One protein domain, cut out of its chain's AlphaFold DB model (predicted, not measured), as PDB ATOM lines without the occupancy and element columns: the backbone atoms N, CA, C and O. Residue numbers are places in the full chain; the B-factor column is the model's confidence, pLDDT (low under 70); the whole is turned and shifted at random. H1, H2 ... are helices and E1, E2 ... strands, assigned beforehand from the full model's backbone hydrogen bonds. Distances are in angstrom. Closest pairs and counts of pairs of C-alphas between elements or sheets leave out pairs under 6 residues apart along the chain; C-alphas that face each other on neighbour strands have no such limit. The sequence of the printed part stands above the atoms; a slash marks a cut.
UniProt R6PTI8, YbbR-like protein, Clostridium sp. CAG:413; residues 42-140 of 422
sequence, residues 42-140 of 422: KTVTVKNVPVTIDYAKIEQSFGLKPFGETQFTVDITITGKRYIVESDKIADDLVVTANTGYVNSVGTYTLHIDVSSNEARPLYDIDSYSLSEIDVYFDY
ATOM      1  N   LYS A  42     -38.894  14.403  14.307       87.44
ATOM      2  CA  LYS A  42     -37.763  14.374  13.389       87.44
ATOM      3  C   LYS A  42     -36.837  13.222  13.766       87.44
ATOM      4  O   LYS A  42     -36.620  12.972  14.947       87.44
ATOM      5  N   THR A  43     -36.257  12.585  12.757       90.31
ATOM      6  CA  THR A  43     -35.184  11.602  12.924       90.31
ATOM      7  C   THR A  43     -33.821  12.285  12.820       90.31
ATOM      8  O   THR A  43     -33.575  13.050  11.879       90.31
ATOM      9  N   VAL A  44     -32.937  12.035  13.784       91.25
ATOM     10  CA  VAL A  44     -31.569  12.572  13.839       91.25
ATOM     11  C   VAL A  44     -30.599  11.440  14.173       91.25
ATOM     12  O   VAL A  44     -30.910  10.573  14.983       91.25
ATOM     13  N   THR A  45     -29.416  11.449  13.557       93.06
ATOM     14  CA  THR A  45     -28.316  10.543  13.920       93.06
ATOM     15  C   THR A  45     -27.290  11.301  14.753       93.06
ATOM     16  O   THR A  45     -26.632  12.215  14.248       93.06
ATOM     17  N   VAL A  46     -27.151  10.911  16.016       92.75
ATOM     18  CA  VAL A  46     -26.097  11.378  16.918       92.75
ATOM     19  C   VAL A  46     -24.863  10.521  16.672       92.75
ATOM     20  O   VAL A  46     -24.935   9.297  16.746       92.75
ATOM     21  N   LYS A  47     -23.740  11.153  16.332       92.94
ATOM     22  CA  LYS A  47     -22.526  10.445  15.913       92.94
ATOM     23  C   LYS A  47     -21.498  10.326  17.025       92.94
ATOM     24  O   LYS A  47     -21.383  11.233  17.845       92.94
ATOM     25  N   ASN A  48     -20.680   9.279  16.946       92.62
ATOM     26  CA  ASN A  48     -19.521   9.039  17.805       92.62
ATOM     27  C   ASN A  48     -19.847   9.042  19.309       92.62
ATOM     28  O   ASN A  48     -19.075   9.574  20.109       92.62
ATOM     29  N   VAL A  49     -20.980   8.459  19.702       93.81
ATOM     30  CA  VAL A  49     -21.356   8.355  21.116       93.81
ATOM     31  C   VAL A  49     -20.475   7.288  21.781       93.81
ATOM     32  O   VAL A  49     -20.444   6.156  21.292       93.81
ATOM     33  N   PRO A  50     -19.710   7.612  22.840       94.88
ATOM     34  CA  PRO A  50     -18.758   6.682  23.442       94.88
ATOM     35  C   PRO A  50     -19.461   5.546  24.194       94.88
ATOM     36  O   PRO A  50     -20.390   5.777  24.967       94.88
ATOM     37  N   VAL A  51     -18.976   4.318  24.011       95.81
ATOM     38  CA  VAL A  51     -19.453   3.140  24.748       95.81
ATOM     39  C   VAL A  51     -18.800   3.101  26.126       95.81
ATOM     40  O   VAL A  51     -17.575   3.066  26.248       95.81
ATOM     41  N   THR A  52     -19.614   3.054  27.175       95.12
ATOM     42  CA  THR A  52     -19.149   2.888  28.556       95.12
ATOM     43  C   THR A  52     -19.021   1.406  28.896       95.12
ATOM     44  O   THR A  52     -19.988   0.647  28.824       95.12
ATOM     45  N   ILE A  53     -17.823   0.990  29.306       94.75
ATOM     46  CA  ILE A  53     -17.507  -0.398  29.657       94.75
ATOM     47  C   ILE A  53     -16.920  -0.414  31.070       94.75
ATOM     48  O   ILE A  53     -15.944   0.281  31.353       94.75
ATOM     49  N   ASP A  54     -17.510  -1.203  31.968       93.38
ATOM     50  CA  ASP A  54     -17.078  -1.286  33.369       93.38
ATOM     51  C   ASP A  54     -15.880  -2.238  33.533       93.38
ATOM     52  O   ASP A  54     -15.995  -3.362  34.030       93.38
ATOM     53  N   TYR A  55     -14.709  -1.786  33.081       94.31
ATOM     54  CA  TYR A  55     -13.454  -2.526  33.233       94.31
ATOM     55  C   TYR A  55     -13.002  -2.630  34.693       94.31
ATOM     56  O   TYR A  55     -12.418  -3.640  35.084       94.31
ATOM     57  N   ALA A  56     -13.295  -1.616  35.513       93.94
ATOM     58  CA  ALA A  56     -12.873  -1.567  36.910       93.94
ATOM     59  C   ALA A  56     -13.486  -2.711  37.725       93.94
ATOM     60  O   ALA A  56     -12.789  -3.354  38.512       93.94
ATOM     61  N   LYS A  57     -14.770  -3.018  37.505       92.75
ATOM     62  CA  LYS A  57     -15.434  -4.152  38.154       92.75
ATOM     63  C   LYS A  57     -14.821  -5.495  37.763       92.75
ATOM     64  O   LYS A  57     -14.679  -6.366  38.625       92.75
ATOM     65  N   ILE A  58     -14.447  -5.665  36.494       94.81
ATOM     66  CA  ILE A  58     -13.791  -6.881  35.994       94.81
ATOM     67  C   ILE A  58     -12.410  -7.037  36.645       94.81
ATOM     68  O   ILE A  58     -12.100  -8.106  37.171       94.81
ATOM     69  N   GLU A  59     -11.612  -5.967  36.679       94.50
ATOM     70  CA  GLU A  59     -10.283  -5.972  37.300       94.50
ATOM     71  C   GLU A  59     -10.367  -6.283  38.802       94.50
ATOM     72  O   GLU A  59      -9.632  -7.133  39.296       94.50
ATOM     73  N   GLN A  60     -11.304  -5.669  39.531       94.25
ATOM     74  CA  GLN A  60     -11.475  -5.910  40.970       94.25
ATOM     75  C   GLN A  60     -11.968  -7.324  41.295       94.25
ATOM     76  O   GLN A  60     -11.570  -7.892  42.311       94.25
ATOM     77  N   SER A  61     -12.845  -7.888  40.459       94.06
ATOM     78  CA  SER A  61     -13.474  -9.188  40.729       94.06
ATOM     79  C   SER A  61     -12.625 -10.364  40.251       94.06
ATOM     80  O   SER A  61     -12.617 -11.414  40.890       94.06
ATOM     81  N   PHE A  62     -11.924 -10.199  39.125       95.31
ATOM     82  CA  PHE A  62     -11.249 -11.292  38.422       95.31
ATOM     83  C   PHE A  62      -9.773 -11.021  38.122       95.31
ATOM     84  O   PHE A  62      -9.093 -11.936  37.668       95.31
ATOM     85  N   GLY A  63      -9.260  -9.807  38.355       95.56
ATOM     86  CA  GLY A  63      -7.872  -9.434  38.048       95.56
ATOM     87  C   GLY A  63      -7.567  -9.282  36.552       95.56
ATOM     88  O   GLY A  63      -6.398  -9.187  36.180       95.56
ATOM     89  N   LEU A  64      -8.589  -9.283  35.693       97.06
ATOM     90  CA  LEU A  64      -8.435  -9.218  34.237       97.06
ATOM     91  C   LEU A  64      -8.414  -7.768  33.745       97.06
ATOM     92  O   LEU A  64      -9.159  -6.925  34.244       97.06
ATOM     93  N   LYS A  65      -7.604  -7.501  32.717       96.75
ATOM     94  CA  LYS A  65      -7.541  -6.220  32.002       96.75
ATOM     95  C   LYS A  65      -7.866  -6.395  30.522       96.75
ATOM     96  O   LYS A  65      -7.539  -7.442  29.960       96.75
ATOM     97  N   PRO A  66      -8.483  -5.384  29.887       95.94
ATOM     98  CA  PRO A  66      -8.673  -5.383  28.448       95.94
ATOM     99  C   PRO A  66      -7.351  -5.064  27.730       95.94
ATOM    100  O   PRO A  66      -6.565  -4.234  28.190       95.94
ATOM    101  N   PHE A  67      -7.123  -5.694  26.581       96.06
ATOM    102  CA  PHE A  67      -5.950  -5.479  25.733       96.06
ATOM    103  C   PHE A  67      -6.358  -5.273  24.269       96.06
ATOM    104  O   PHE A  67      -7.273  -5.929  23.777       96.06
ATOM    105  N   GLY A  68      -5.646  -4.389  23.562       92.69
ATOM    106  CA  GLY A  68      -5.971  -4.002  22.186       92.69
ATOM    107  C   GLY A  68      -6.847  -2.754  22.125       92.69
ATOM    108  O   GLY A  68      -6.538  -1.756  22.774       92.69
ATOM    109  N   GLU A  69      -7.908  -2.797  21.322       92.06
ATOM    110  CA  GLU A  69      -8.895  -1.719  21.247       92.06
ATOM    111  C   GLU A  69      -9.816  -1.780  22.470       92.06
ATOM    112  O   GLU A  69     -10.415  -2.813  22.766       92.06
ATOM    113  N   THR A  70      -9.880  -0.685  23.226       92.25
ATOM    114  CA  THR A  70     -10.631  -0.615  24.493       92.25
ATOM    115  C   THR A  70     -11.633   0.532  24.534       92.25
ATOM    116  O   THR A  70     -12.425   0.622  25.476       92.25
ATOM    117  N   GLN A  71     -11.612   1.396  23.518       93.75
ATOM    118  CA  GLN A  71     -12.499   2.539  23.365       93.75
ATOM    119  C   GLN A  71     -13.292   2.367  22.079       93.75
ATOM    120  O   GLN A  71     -12.709   2.214  21.013       93.75
ATOM    121  N   PHE A  72     -14.613   2.427  22.196       95.19
ATOM    122  CA  PHE A  72     -15.532   2.212  21.086       95.19
ATOM    123  C   PHE A  72     -16.533   3.359  21.025       95.19
ATOM    124  O   PHE A  72     -16.874   3.956  22.051       95.19
ATOM    125  N   THR A  73     -17.020   3.656  19.826       95.12
ATOM    126  CA  THR A  73     -18.061   4.657  19.598       95.12
ATOM    127  C   THR A  73     -19.168   4.092  18.721       95.12
ATOM    128  O   THR A  73     -18.947   3.188  17.916       95.12
ATOM    129  N   VAL A  74     -20.376   4.623  18.891       94.88
ATOM    130  CA  VAL A  74     -21.575   4.180  18.178       94.88
ATOM    131  C   VAL A  74     -22.330   5.391  17.649       94.88
ATOM    132  O   VAL A  74     -22.473   6.401  18.338       94.88
ATOM    133  N   ASP A  75     -22.834   5.285  16.424       95.31
ATOM    134  CA  ASP A  75     -23.773   6.250  15.863       95.31
ATOM    135  C   ASP A  75     -25.196   5.785  16.183       95.31
ATOM    136  O   ASP A  75     -25.566   4.652  15.868       95.31
ATOM    137  N   ILE A  76     -25.999   6.652  16.796       93.75
ATOM    138  CA  ILE A  76     -27.350   6.332  17.269       93.75
ATOM    139  C   ILE A  76     -28.357   7.152  16.479       93.75
ATOM    140  O   ILE A  76     -28.270   8.377  16.417       93.75
ATOM    141  N   THR A  77     -29.332   6.478  15.880       94.00
ATOM    142  CA  THR A  77     -30.466   7.116  15.210       94.00
ATOM    143  C   THR A  77     -31.656   7.144  16.156       94.00
ATOM    144  O   THR A  77     -32.063   6.104  16.671       94.00
ATOM    145  N   ILE A  78     -32.189   8.342  16.382       93.19
ATOM    146  CA  ILE A  78     -33.337   8.587  17.255       93.19
ATOM    147  C   ILE A  78     -34.433   9.331  16.496       93.19
ATOM    148  O   ILE A  78     -34.135  10.200  15.669       93.19
ATOM    149  N   THR A  79     -35.691   9.061  16.835       92.56
ATOM    150  CA  THR A  79     -36.860   9.776  16.313       92.56
ATOM    151  C   THR A  79     -37.663  10.346  17.467       92.56
ATOM    152  O   THR A  79     -38.013   9.648  18.405       92.56
ATOM    153  N   GLY A  80     -37.952  11.643  17.438       89.25
ATOM    154  CA  GLY A  80     -38.679  12.274  18.535       89.25
ATOM    155  C   GLY A  80     -38.995  13.728  18.277       89.25
ATOM    156  O   GLY A  80     -38.789  14.244  17.176       89.25
ATOM    157  N   LYS A  81     -39.498  14.415  19.307       86.50
ATOM    158  CA  LYS A  81     -39.913  15.816  19.172       86.50
ATOM    159  C   LYS A  81     -38.758  16.677  18.686       86.50
ATOM    160  O   LYS A  81     -37.693  16.700  19.298       86.50
ATOM    161  N   ARG A  82     -39.001  17.456  17.630       83.00
ATOM    162  CA  ARG A  82     -37.964  18.220  16.924       83.00
ATOM    163  C   ARG A  82     -37.067  19.068  17.837       83.00
ATOM    164  O   ARG A  82     -35.856  19.054  17.672       83.00
ATOM    165  N   TYR A  83     -37.645  19.765  18.816       81.81
ATOM    166  CA  TYR A  83     -36.893  20.625  19.741       81.81
ATOM    167  C   TYR A  83     -36.028  19.857  20.758       81.81
ATOM    168  O   TYR A  83     -35.174  20.468  21.390       81.81
ATOM    169  N   ILE A  84     -36.261  18.552  20.934       84.62
ATOM    170  CA  ILE A  84     -35.452  17.664  21.780       84.62
ATOM    171  C   ILE A  84     -34.320  17.061  20.950       84.62
ATOM    172  O   ILE A  84     -33.157  17.211  21.296       84.62
ATOM    173  N   VAL A  85     -34.648  16.439  19.815       84.94
ATOM    174  CA  VAL A  85     -33.660  15.715  18.993       84.94
ATOM    175  C   VAL A  85     -32.703  16.631  18.221       84.94
ATOM    176  O   VAL A  85     -31.634  16.194  17.815       84.94
ATOM    177  N   GLU A  86     -33.071  17.899  17.999       83.56
ATOM    178  CA  GLU A  86     -32.172  18.929  17.447       83.56
ATOM    179  C   GLU A  86     -31.428  19.718  18.543       83.56
ATOM    180  O   GLU A  86     -30.691  20.649  18.214       83.56
ATOM    181  N   SER A  87     -31.616  19.395  19.831       84.38
ATOM    182  CA  SER A  87     -30.851  20.033  20.906       84.38
ATOM    183  C   SER A  87     -29.385  19.614  20.837       84.38
ATOM    184  O   SER A  87     -29.057  18.458  20.595       84.38
ATOM    185  N   ASP A  88     -28.501  20.555  21.134       82.19
ATOM    186  CA  ASP A  88     -27.077  20.334  21.379       82.19
ATOM    187  C   ASP A  88     -26.786  19.361  22.535       82.19
ATOM    188  O   ASP A  88     -25.711  18.773  22.572       82.19
ATOM    189  N   LYS A  89     -27.747  19.152  23.442       84.62
ATOM    190  CA  LYS A  89     -27.614  18.286  24.623       84.62
ATOM    191  C   LYS A  89     -28.065  16.849  24.410       84.62
ATOM    192  O   LYS A  89     -27.893  16.024  25.296       84.62
ATOM    193  N   ILE A  90     -28.627  16.526  23.247       86.81
ATOM    194  CA  ILE A  90     -29.197  15.197  23.007       86.81
ATOM    195  C   ILE A  90     -28.165  14.068  23.147       86.81
ATOM    196  O   ILE A  90     -28.518  12.952  23.509       86.81
ATOM    197  N   ALA A  91     -26.887  14.361  22.890       85.94
ATOM    198  CA  ALA A  91     -25.797  13.410  23.076       85.94
ATOM    199  C   ALA A  91     -25.533  13.088  24.557       85.94
ATOM    200  O   ALA A  91     -25.188  11.952  24.861       85.94
ATOM    201  N   ASP A  92     -25.732  14.053  25.462       87.88
ATOM    202  CA  ASP A  92     -25.526  13.876  26.907       87.88
ATOM    203  C   ASP A  92     -26.627  13.001  27.535       87.88
ATOM    204  O   ASP A  92     -26.411  12.359  28.563       87.88
ATOM    205  N   ASP A  93     -27.805  12.961  26.906       89.88
ATOM    206  CA  ASP A  93     -28.944  12.158  27.355       89.88
ATOM    207  C   ASP A  93     -28.824  10.678  26.951       89.88
ATOM    208  O   ASP A  93     -29.566   9.844  27.475       89.88
ATOM    209  N   LEU A  94     -27.930  10.339  26.016       92.12
ATOM    210  CA  LEU A  94     -27.745   8.979  25.516       92.12
ATOM    211  C   LEU A  94     -26.698   8.235  26.344       92.12
ATOM    212  O   LEU A  94     -25.538   8.631  26.436       92.12
ATOM    213  N   VAL A  95     -27.101   7.097  26.902       93.62
ATOM    214  CA  VAL A  95     -26.247   6.215  27.696       93.62
ATOM    215  C   VAL A  95     -26.022   4.929  26.919       93.62
ATOM    216  O   VAL A  95     -26.948   4.145  26.710       93.62
ATOM    217  N   VAL A  96     -24.778   4.708  26.503       95.38
ATOM    218  CA  VAL A  96     -24.356   3.506  25.778       95.38
ATOM    219  C   VAL A  96     -23.486   2.669  26.699       95.38
ATOM    220  O   VAL A  96     -22.419   3.125  27.115       95.38
ATOM    221  N   THR A  97     -23.917   1.453  27.025       95.25
ATOM    222  CA  THR A  97     -23.162   0.535  27.891       95.25
ATOM    223  C   THR A  97     -22.913  -0.796  27.210       95.25
ATOM    224  O   THR A  97     -23.769  -1.274  26.475       95.25
ATOM    225  N   ALA A  98     -21.774  -1.429  27.486       95.75
ATOM    226  CA  ALA A  98     -21.532  -2.810  27.072       95.75
ATOM    227  C   ALA A  98     -21.730  -3.775  28.246       95.75
ATOM    228  O   ALA A  98     -21.224  -3.543  29.349       95.75
ATOM    229  N   ASN A  99     -22.438  -4.879  28.014       93.94
ATOM    230  CA  ASN A  99     -22.685  -5.879  29.046       93.94
ATOM    231  C   ASN A  99     -21.447  -6.756  29.284       93.94
ATOM    232  O   ASN A  99     -21.085  -7.581  28.449       93.94
ATOM    233  N   THR A 100     -20.845  -6.622  30.466       93.44
ATOM    234  CA  THR A 100     -19.657  -7.375  30.899       93.44
ATOM    235  C   THR A 100     -19.961  -8.469  31.928       93.44
ATOM    236  O   THR A 100     -19.045  -9.090  32.463       93.44
ATOM    237  N   GLY A 101     -21.239  -8.736  32.227       91.06
ATOM    238  CA  GLY A 101     -21.659  -9.586  33.351       91.06
ATOM    239  C   GLY A 101     -21.219 -11.053  33.277       91.06
ATOM    240  O   GLY A 101     -21.275 -11.757  34.283       91.06
ATOM    241  N   TYR A 102     -20.776 -11.511  32.108       92.44
ATOM    242  CA  TYR A 102     -20.306 -12.875  31.857       92.44
ATOM    243  C   TYR A 102     -18.791 -12.967  31.609       92.44
ATOM    244  O   TYR A 102     -18.285 -14.061  31.363       92.44
ATOM    245  N   VAL A 103     -18.055 -11.855  31.702       94.56
ATOM    246  CA  VAL A 103     -16.588 -11.851  31.610       94.56
ATOM    247  C   VAL A 103     -16.013 -12.301  32.950       94.56
ATOM    248  O   VAL A 103     -16.071 -11.566  33.933       94.56
ATOM    249  N   ASN A 104     -15.483 -13.523  33.005       93.94
ATOM    250  CA  ASN A 104     -15.000 -14.134  34.253       93.94
ATOM    251  C   ASN A 104     -13.678 -14.909  34.119       93.94
ATOM    252  O   ASN A 104     -13.176 -15.451  35.101       93.94
ATOM    253  N   SER A 105     -13.121 -14.991  32.912       95.75
ATOM    254  CA  SER A 105     -11.888 -15.723  32.618       95.75
ATOM    255  C   SER A 105     -11.172 -15.129  31.405       95.75
ATOM    256  O   SER A 105     -11.750 -14.326  30.674       95.75
ATOM    257  N   VAL A 106      -9.914 -15.521  31.197       96.50
ATOM    258  CA  VAL A 106      -9.089 -15.087  30.059       96.50
ATOM    259  C   VAL A 106      -9.741 -15.489  28.732       96.50
ATOM    260  O   VAL A 106     -10.118 -16.647  28.554       96.50
ATOM    261  N   GLY A 107      -9.836 -14.557  27.782       96.25
ATOM    262  CA  GLY A 107     -10.413 -14.819  26.464       96.25
ATOM    263  C   GLY A 107     -10.937 -13.575  25.752       96.25
ATOM    264  O   GLY A 107     -10.943 -12.474  26.301       96.25
ATOM    265  N   THR A 108     -11.370 -13.759  24.507       96.25
ATOM    266  CA  THR A 108     -12.086 -12.732  23.737       96.25
ATOM    267  C   THR A 108     -13.582 -12.886  23.964       96.25
ATOM    268  O   THR A 108     -14.108 -13.990  23.832       96.25
ATOM    269  N   TYR A 109     -14.252 -11.783  24.294       96.50
ATOM    270  CA  TYR A 109     -15.690 -11.737  24.531       96.50
ATOM    271  C   TYR A 109     -16.341 -10.725  23.597       96.50
ATOM    272  O   TYR A 109     -15.884  -9.586  23.504       96.50
ATOM    273  N   THR A 110     -17.432 -11.146  22.966       96.50
ATOM    274  CA  THR A 110     -18.299 -10.292  22.155       96.50
ATOM    275  C   THR A 110     -19.325  -9.628  23.067       96.50
ATOM    276  O   THR A 110     -20.315 -10.251  23.438       96.50
ATOM    277  N   LEU A 111     -19.060  -8.388  23.477       96.00
ATOM    278  CA  LEU A 111     -19.905  -7.625  24.392       96.00
ATOM    279  C   LEU A 111     -21.088  -7.012  23.648       96.00
ATOM    280  O   LEU A 111     -20.899  -6.256  22.695       96.00
ATOM    281  N   HIS A 112     -22.304  -7.290  24.117       95.62
ATOM    282  CA  HIS A 112     -23.518  -6.674  23.586       95.62
ATOM    283  C   HIS A 112     -23.648  -5.235  24.084       95.62
ATOM    284  O   HIS A 112     -23.438  -4.964  25.272       95.62
ATOM    285  N   ILE A 113     -23.995  -4.336  23.168       95.56
ATOM    286  CA  ILE A 113     -24.205  -2.918  23.439       95.56
ATOM    287  C   ILE A 113     -25.684  -2.672  23.727       95.56
ATOM    288  O   ILE A 113     -26.557  -2.987  22.921       95.56
ATOM    289  N   ASP A 114     -25.940  -2.034  24.862       93.81
ATOM    290  CA  ASP A 114     -27.239  -1.530  25.270       93.81
ATOM    291  C   ASP A 114     -27.233  -0.002  25.166       93.81
ATOM    292  O   ASP A 114     -26.363   0.676  25.720       93.81
ATOM    293  N   VAL A 115     -28.219   0.546  24.457       93.44
ATOM    294  CA  VAL A 115     -28.428   1.992  24.338       93.44
ATOM    295  C   VAL A 115     -29.689   2.358  25.104       93.44
ATOM    296  O   VAL A 115     -30.750   1.771  24.901       93.44
ATOM    297  N   SER A 116     -29.577   3.343  25.986       91.88
ATOM    298  CA  SER A 116     -30.675   3.825  26.815       91.88
ATOM    299  C   SER A 116     -30.638   5.344  26.949       91.88
ATOM    300  O   SER A 116     -29.680   5.998  26.538       91.88
ATOM    301  N   SER A 117     -31.709   5.914  27.497       90.31
ATOM    302  CA  SER A 117     -31.767   7.330  27.850       90.31
ATOM    303  C   SER A 117     -31.493   7.505  29.341       90.31
ATOM    304  O   SER A 117     -31.974   6.715  30.153       90.31
ATOM    305  N   ASN A 118     -30.771   8.562  29.707       89.31
ATOM    306  CA  ASN A 118     -30.638   8.995  31.097       89.31
ATOM    307  C   ASN A 118     -31.959   9.575  31.649       89.31
ATOM    308  O   ASN A 118     -32.183   9.614  32.860       89.31
ATOM    309  N   GLU A 119     -32.858  10.011  30.763       85.94
ATOM    310  CA  GLU A 119     -34.171  10.527  31.129       85.94
ATOM    311  C   GLU A 119     -35.145   9.385  31.441       85.94
ATOM    312  O   GLU A 119     -35.302   8.434  30.679       85.94
ATOM    313  N   ALA A 120     -35.894   9.506  32.539       81.94
ATOM    314  CA  ALA A 120     -36.865   8.480  32.937       81.94
ATOM    315  C   ALA A 120     -38.054   8.354  31.962       81.94
ATOM    316  O   ALA A 120     -38.773   7.352  31.976       81.94
ATOM    317  N   ARG A 121     -38.318   9.401  31.171       84.62
ATOM    318  CA  ARG A 121     -39.392   9.469  30.169       84.62
ATOM    319  C   ARG A 121     -38.913  10.275  28.959       84.62
ATOM    320  O   ARG A 121     -39.293  11.445  28.839       84.62
ATOM    321  N   PRO A 122     -38.069   9.691  28.093       86.00
ATOM    322  CA  PRO A 122     -37.576  10.394  26.920       86.00
ATOM    323  C   PRO A 122     -38.742  10.759  25.995       86.00
ATOM    324  O   PRO A 122     -39.733  10.040  25.882       86.00
ATOM    325  N   LEU A 123     -38.634  11.916  25.344       87.50
ATOM    326  CA  LEU A 123     -39.583  12.376  24.318       87.50
ATOM    327  C   LEU A 123     -39.092  12.026  22.902       87.50
ATOM    328  O   LEU A 123     -39.378  12.748  21.939       87.50
ATOM    329  N   TYR A 124     -38.306  10.957  22.817       89.38
ATOM    330  CA  TYR A 124     -37.730  10.373  21.620       89.38
ATOM    331  C   TYR A 124     -37.619   8.859  21.804       89.38
ATOM    332  O   TYR A 124     -37.467   8.375  22.927       89.38
ATOM    333  N   ASP A 125     -37.652   8.149  20.690       89.62
ATOM    334  CA  ASP A 125     -37.404   6.725  20.575       89.62
ATOM    335  C   ASP A 125     -36.015   6.494  19.969       89.62
ATOM    336  O   ASP A 125     -35.530   7.283  19.151       89.62
ATOM    337  N   ILE A 126     -35.355   5.419  20.400       91.50
ATOM    338  CA  ILE A 126     -34.089   4.963  19.821       91.50
ATOM    339  C   ILE A 126     -34.432   3.956  18.726       91.50
ATOM    340  O   ILE A 126     -34.922   2.867  19.017       91.50
ATOM    341  N   ASP A 127     -34.172   4.321  17.472       90.44
ATOM    342  CA  ASP A 127     -34.580   3.522  16.315       90.44
ATOM    343  C   ASP A 127     -33.559   2.430  15.992       90.44
ATOM    344  O   ASP A 127     -33.903   1.279  15.734       90.44
ATOM    345  N   SER A 128     -32.279   2.811  15.945       90.56
ATOM    346  CA  SER A 128     -31.184   1.914  15.572       90.56
ATOM    347  C   SER A 128     -29.837   2.504  15.962       90.56
ATOM    348  O   SER A 128     -29.711   3.712  16.169       90.56
ATOM    349  N   TYR A 129     -28.814   1.663  15.984       93.25
ATOM    350  CA  TYR A 129     -27.441   2.076  16.219       93.25
ATOM    351  C   TYR A 129     -26.472   1.296  15.324       93.25
ATOM    352  O   TYR A 129     -26.775   0.191  14.876       93.25
ATOM    353  N   SER A 130     -25.316   1.892  15.023       91.69
ATOM    354  CA  SER A 130     -24.372   1.372  14.021       91.69
ATOM    355  C   SER A 130     -23.644   0.089  14.427       91.69
ATOM    356  O   SER A 130     -23.171  -0.631  13.551       91.69
ATOM    357  N   LEU A 131     -23.527  -0.186  15.730       91.75
ATOM    358  CA  LEU A 131     -22.854  -1.362  16.286       91.75
ATOM    359  C   LEU A 131     -23.679  -1.935  17.438       91.75
ATOM    360  O   LEU A 131     -23.972  -1.222  18.394       91.75
ATOM    361  N   SER A 132     -24.021  -3.218  17.351       92.44
ATOM    362  CA  SER A 132     -24.708  -3.956  18.420       92.44
ATOM    363  C   SER A 132     -23.768  -4.744  19.318       92.44
ATOM    364  O   SER A 132     -24.160  -5.150  20.411       92.44
ATOM    365  N   GLU A 133     -22.547  -4.994  18.852       94.81
ATOM    366  CA  GLU A 133     -21.575  -5.867  19.497       94.81
ATOM    367  C   GLU A 133     -20.154  -5.352  19.259       94.81
ATOM    368  O   GLU A 133     -19.870  -4.767  18.210       94.81
ATOM    369  N   ILE A 134     -19.273  -5.582  20.230       95.62
ATOM    370  CA  ILE A 134     -17.839  -5.275  20.163       95.62
ATOM    371  C   ILE A 134     -17.030  -6.439  20.730       95.62
ATOM    372  O   ILE A 134     -17.426  -7.047  21.721       95.62
ATOM    373  N   ASP A 135     -15.872  -6.725  20.144       95.50
ATOM    374  CA  ASP A 135     -14.974  -7.759  20.651       95.50
ATOM    375  C   ASP A 135     -13.895  -7.140  21.536       95.50
ATOM    376  O   ASP A 135     -13.121  -6.290  21.095       95.50
ATOM    377  N   VAL A 136     -13.810  -7.603  22.784       96.56
ATOM    378  CA  VAL A 136     -12.776  -7.171  23.729       96.56
ATOM    379  C   VAL A 136     -12.021  -8.383  24.251       96.56
ATOM    380  O   VAL A 136     -12.607  -9.373  24.696       96.56
ATOM    381  N   TYR A 137     -10.693  -8.314  24.185       97.12
ATOM    382  CA  TYR A 137      -9.811  -9.358  24.690       97.12
ATOM    383  C   TYR A 137      -9.382  -9.061  26.128       97.12
ATOM    384  O   TYR A 137      -8.843  -7.991  26.404       97.12
ATOM    385  N   PHE A 138      -9.602 -10.020  27.031       97.31
ATOM    386  CA  PHE A 138      -9.269  -9.923  28.450       97.31
ATOM    387  C   PHE A 138      -8.211 -10.950  28.851       97.31
ATOM    388  O   PHE A 138      -8.320 -12.132  28.517       97.31
ATOM    389  N   ASP A 139      -7.217 -10.509  29.620       98.25
ATOM    390  CA  ASP A 139      -6.172 -11.367  30.188       98.25
ATOM    391  C   ASP A 139      -5.629 -10.767  31.497       98.25
ATOM    392  O   ASP A 139      -5.934  -9.624  31.852       98.25
ATOM    393  N   TYR A 140      -4.802 -11.517  32.217       97.94
ATOM    394  CA  TYR A 140      -4.033 -10.997  33.338       97.94
ATOM    395  C   TYR A 140      -2.906 -10.088  32.835       97.94
ATOM    396  O   TYR A 140      -2.203 -10.449  31.889       97.94
TER     397      TYR A 140
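What this domain is: This is residues 42 to 140 of the 422 residues of the protein "YbbR-like protein" of Clostridium sp. CAG:413 (UniProt R6PTI8). The domain is a narrow rod made of two twisted antiparallel sheets, partly face to face as a sandwich, with E2, E7, E5 and E4 toward one end and E1, E3 and E6 toward the other. The first sheet is curled like part of a barrel; the short helix H1 grazes it near one end of the rod, and the smaller H2 sits on the other sheet near the opposite end. The printed part has 99 residues, in the order E1 H1 E2 E3 H2 E4 E5 E6 E7, and its class is mostly strand. It is only just loose, close to compact, with a radius of gyration of the C-alphas of 15.4 A and spans of 48 by 23 by 19 A.

Where its parts are: The larger sheet holds E2, residues 65 to 67; E7, residues 133 to 139, 19.5 A long; E5, residues 107 to 117, the longest strand at 30.8 A; and E4, residues 94 to 98, 13.4 A. C-alpha 139 of E7 is at (-6.172, -11.367, 30.188). The other sheet holds E1, residues 42 to 50, 22.8 A, from C-alpha 42 at (-37.763, 14.374, 13.389); E3, residues 73 to 81, 24.5 A; and E6, residues 124 to 129, 14.3 A. H1 is residues 55 to 62, 10.4 A, and H2 residues 82 to 85, 5.4 A.

How they stand to each other: The larger sheet runs E2, E7, E5, E4, with N 67 and O 137 at 2.9 A between E2 and E7. E5 is staggered: residues 107 to 112 pair with E7, where N 111 and O 134 are 2.7 A apart, and residues 113 to 117 with E4, where N 95 and O 116 are 2.8 A apart. E4 and E5 form a hairpin. In the sheet E1, E3, E6, N 46 and O 76 are 2.8 A apart, and N 125 and O 79 are 2.8 A apart. E1 bends by 54 degrees at residue 47. Between the sheets, the closest C-alphas of E1 and E4 are those of Pro 50 and Val 96, 6.8 A. The best planes of the parts that face each other are 22 degrees apart. H1 only grazes the larger sheet. H2 is on the other sheet at a height of 7.6 A, only just over E1, on which 3 of its C-alphas fall. Every O i to N i+4 pair in H1 is within hydrogen-bond range; H2 is too short for such a pair.

The domain as a whole: The two C-alphas farthest apart are those of Arg 82 and Tyr 140, 47.7 A. The printed part has no cut and no long link. The mean pLDDT of the printed part is 92.3, that of H2 is 84, and no printed residue is under 70.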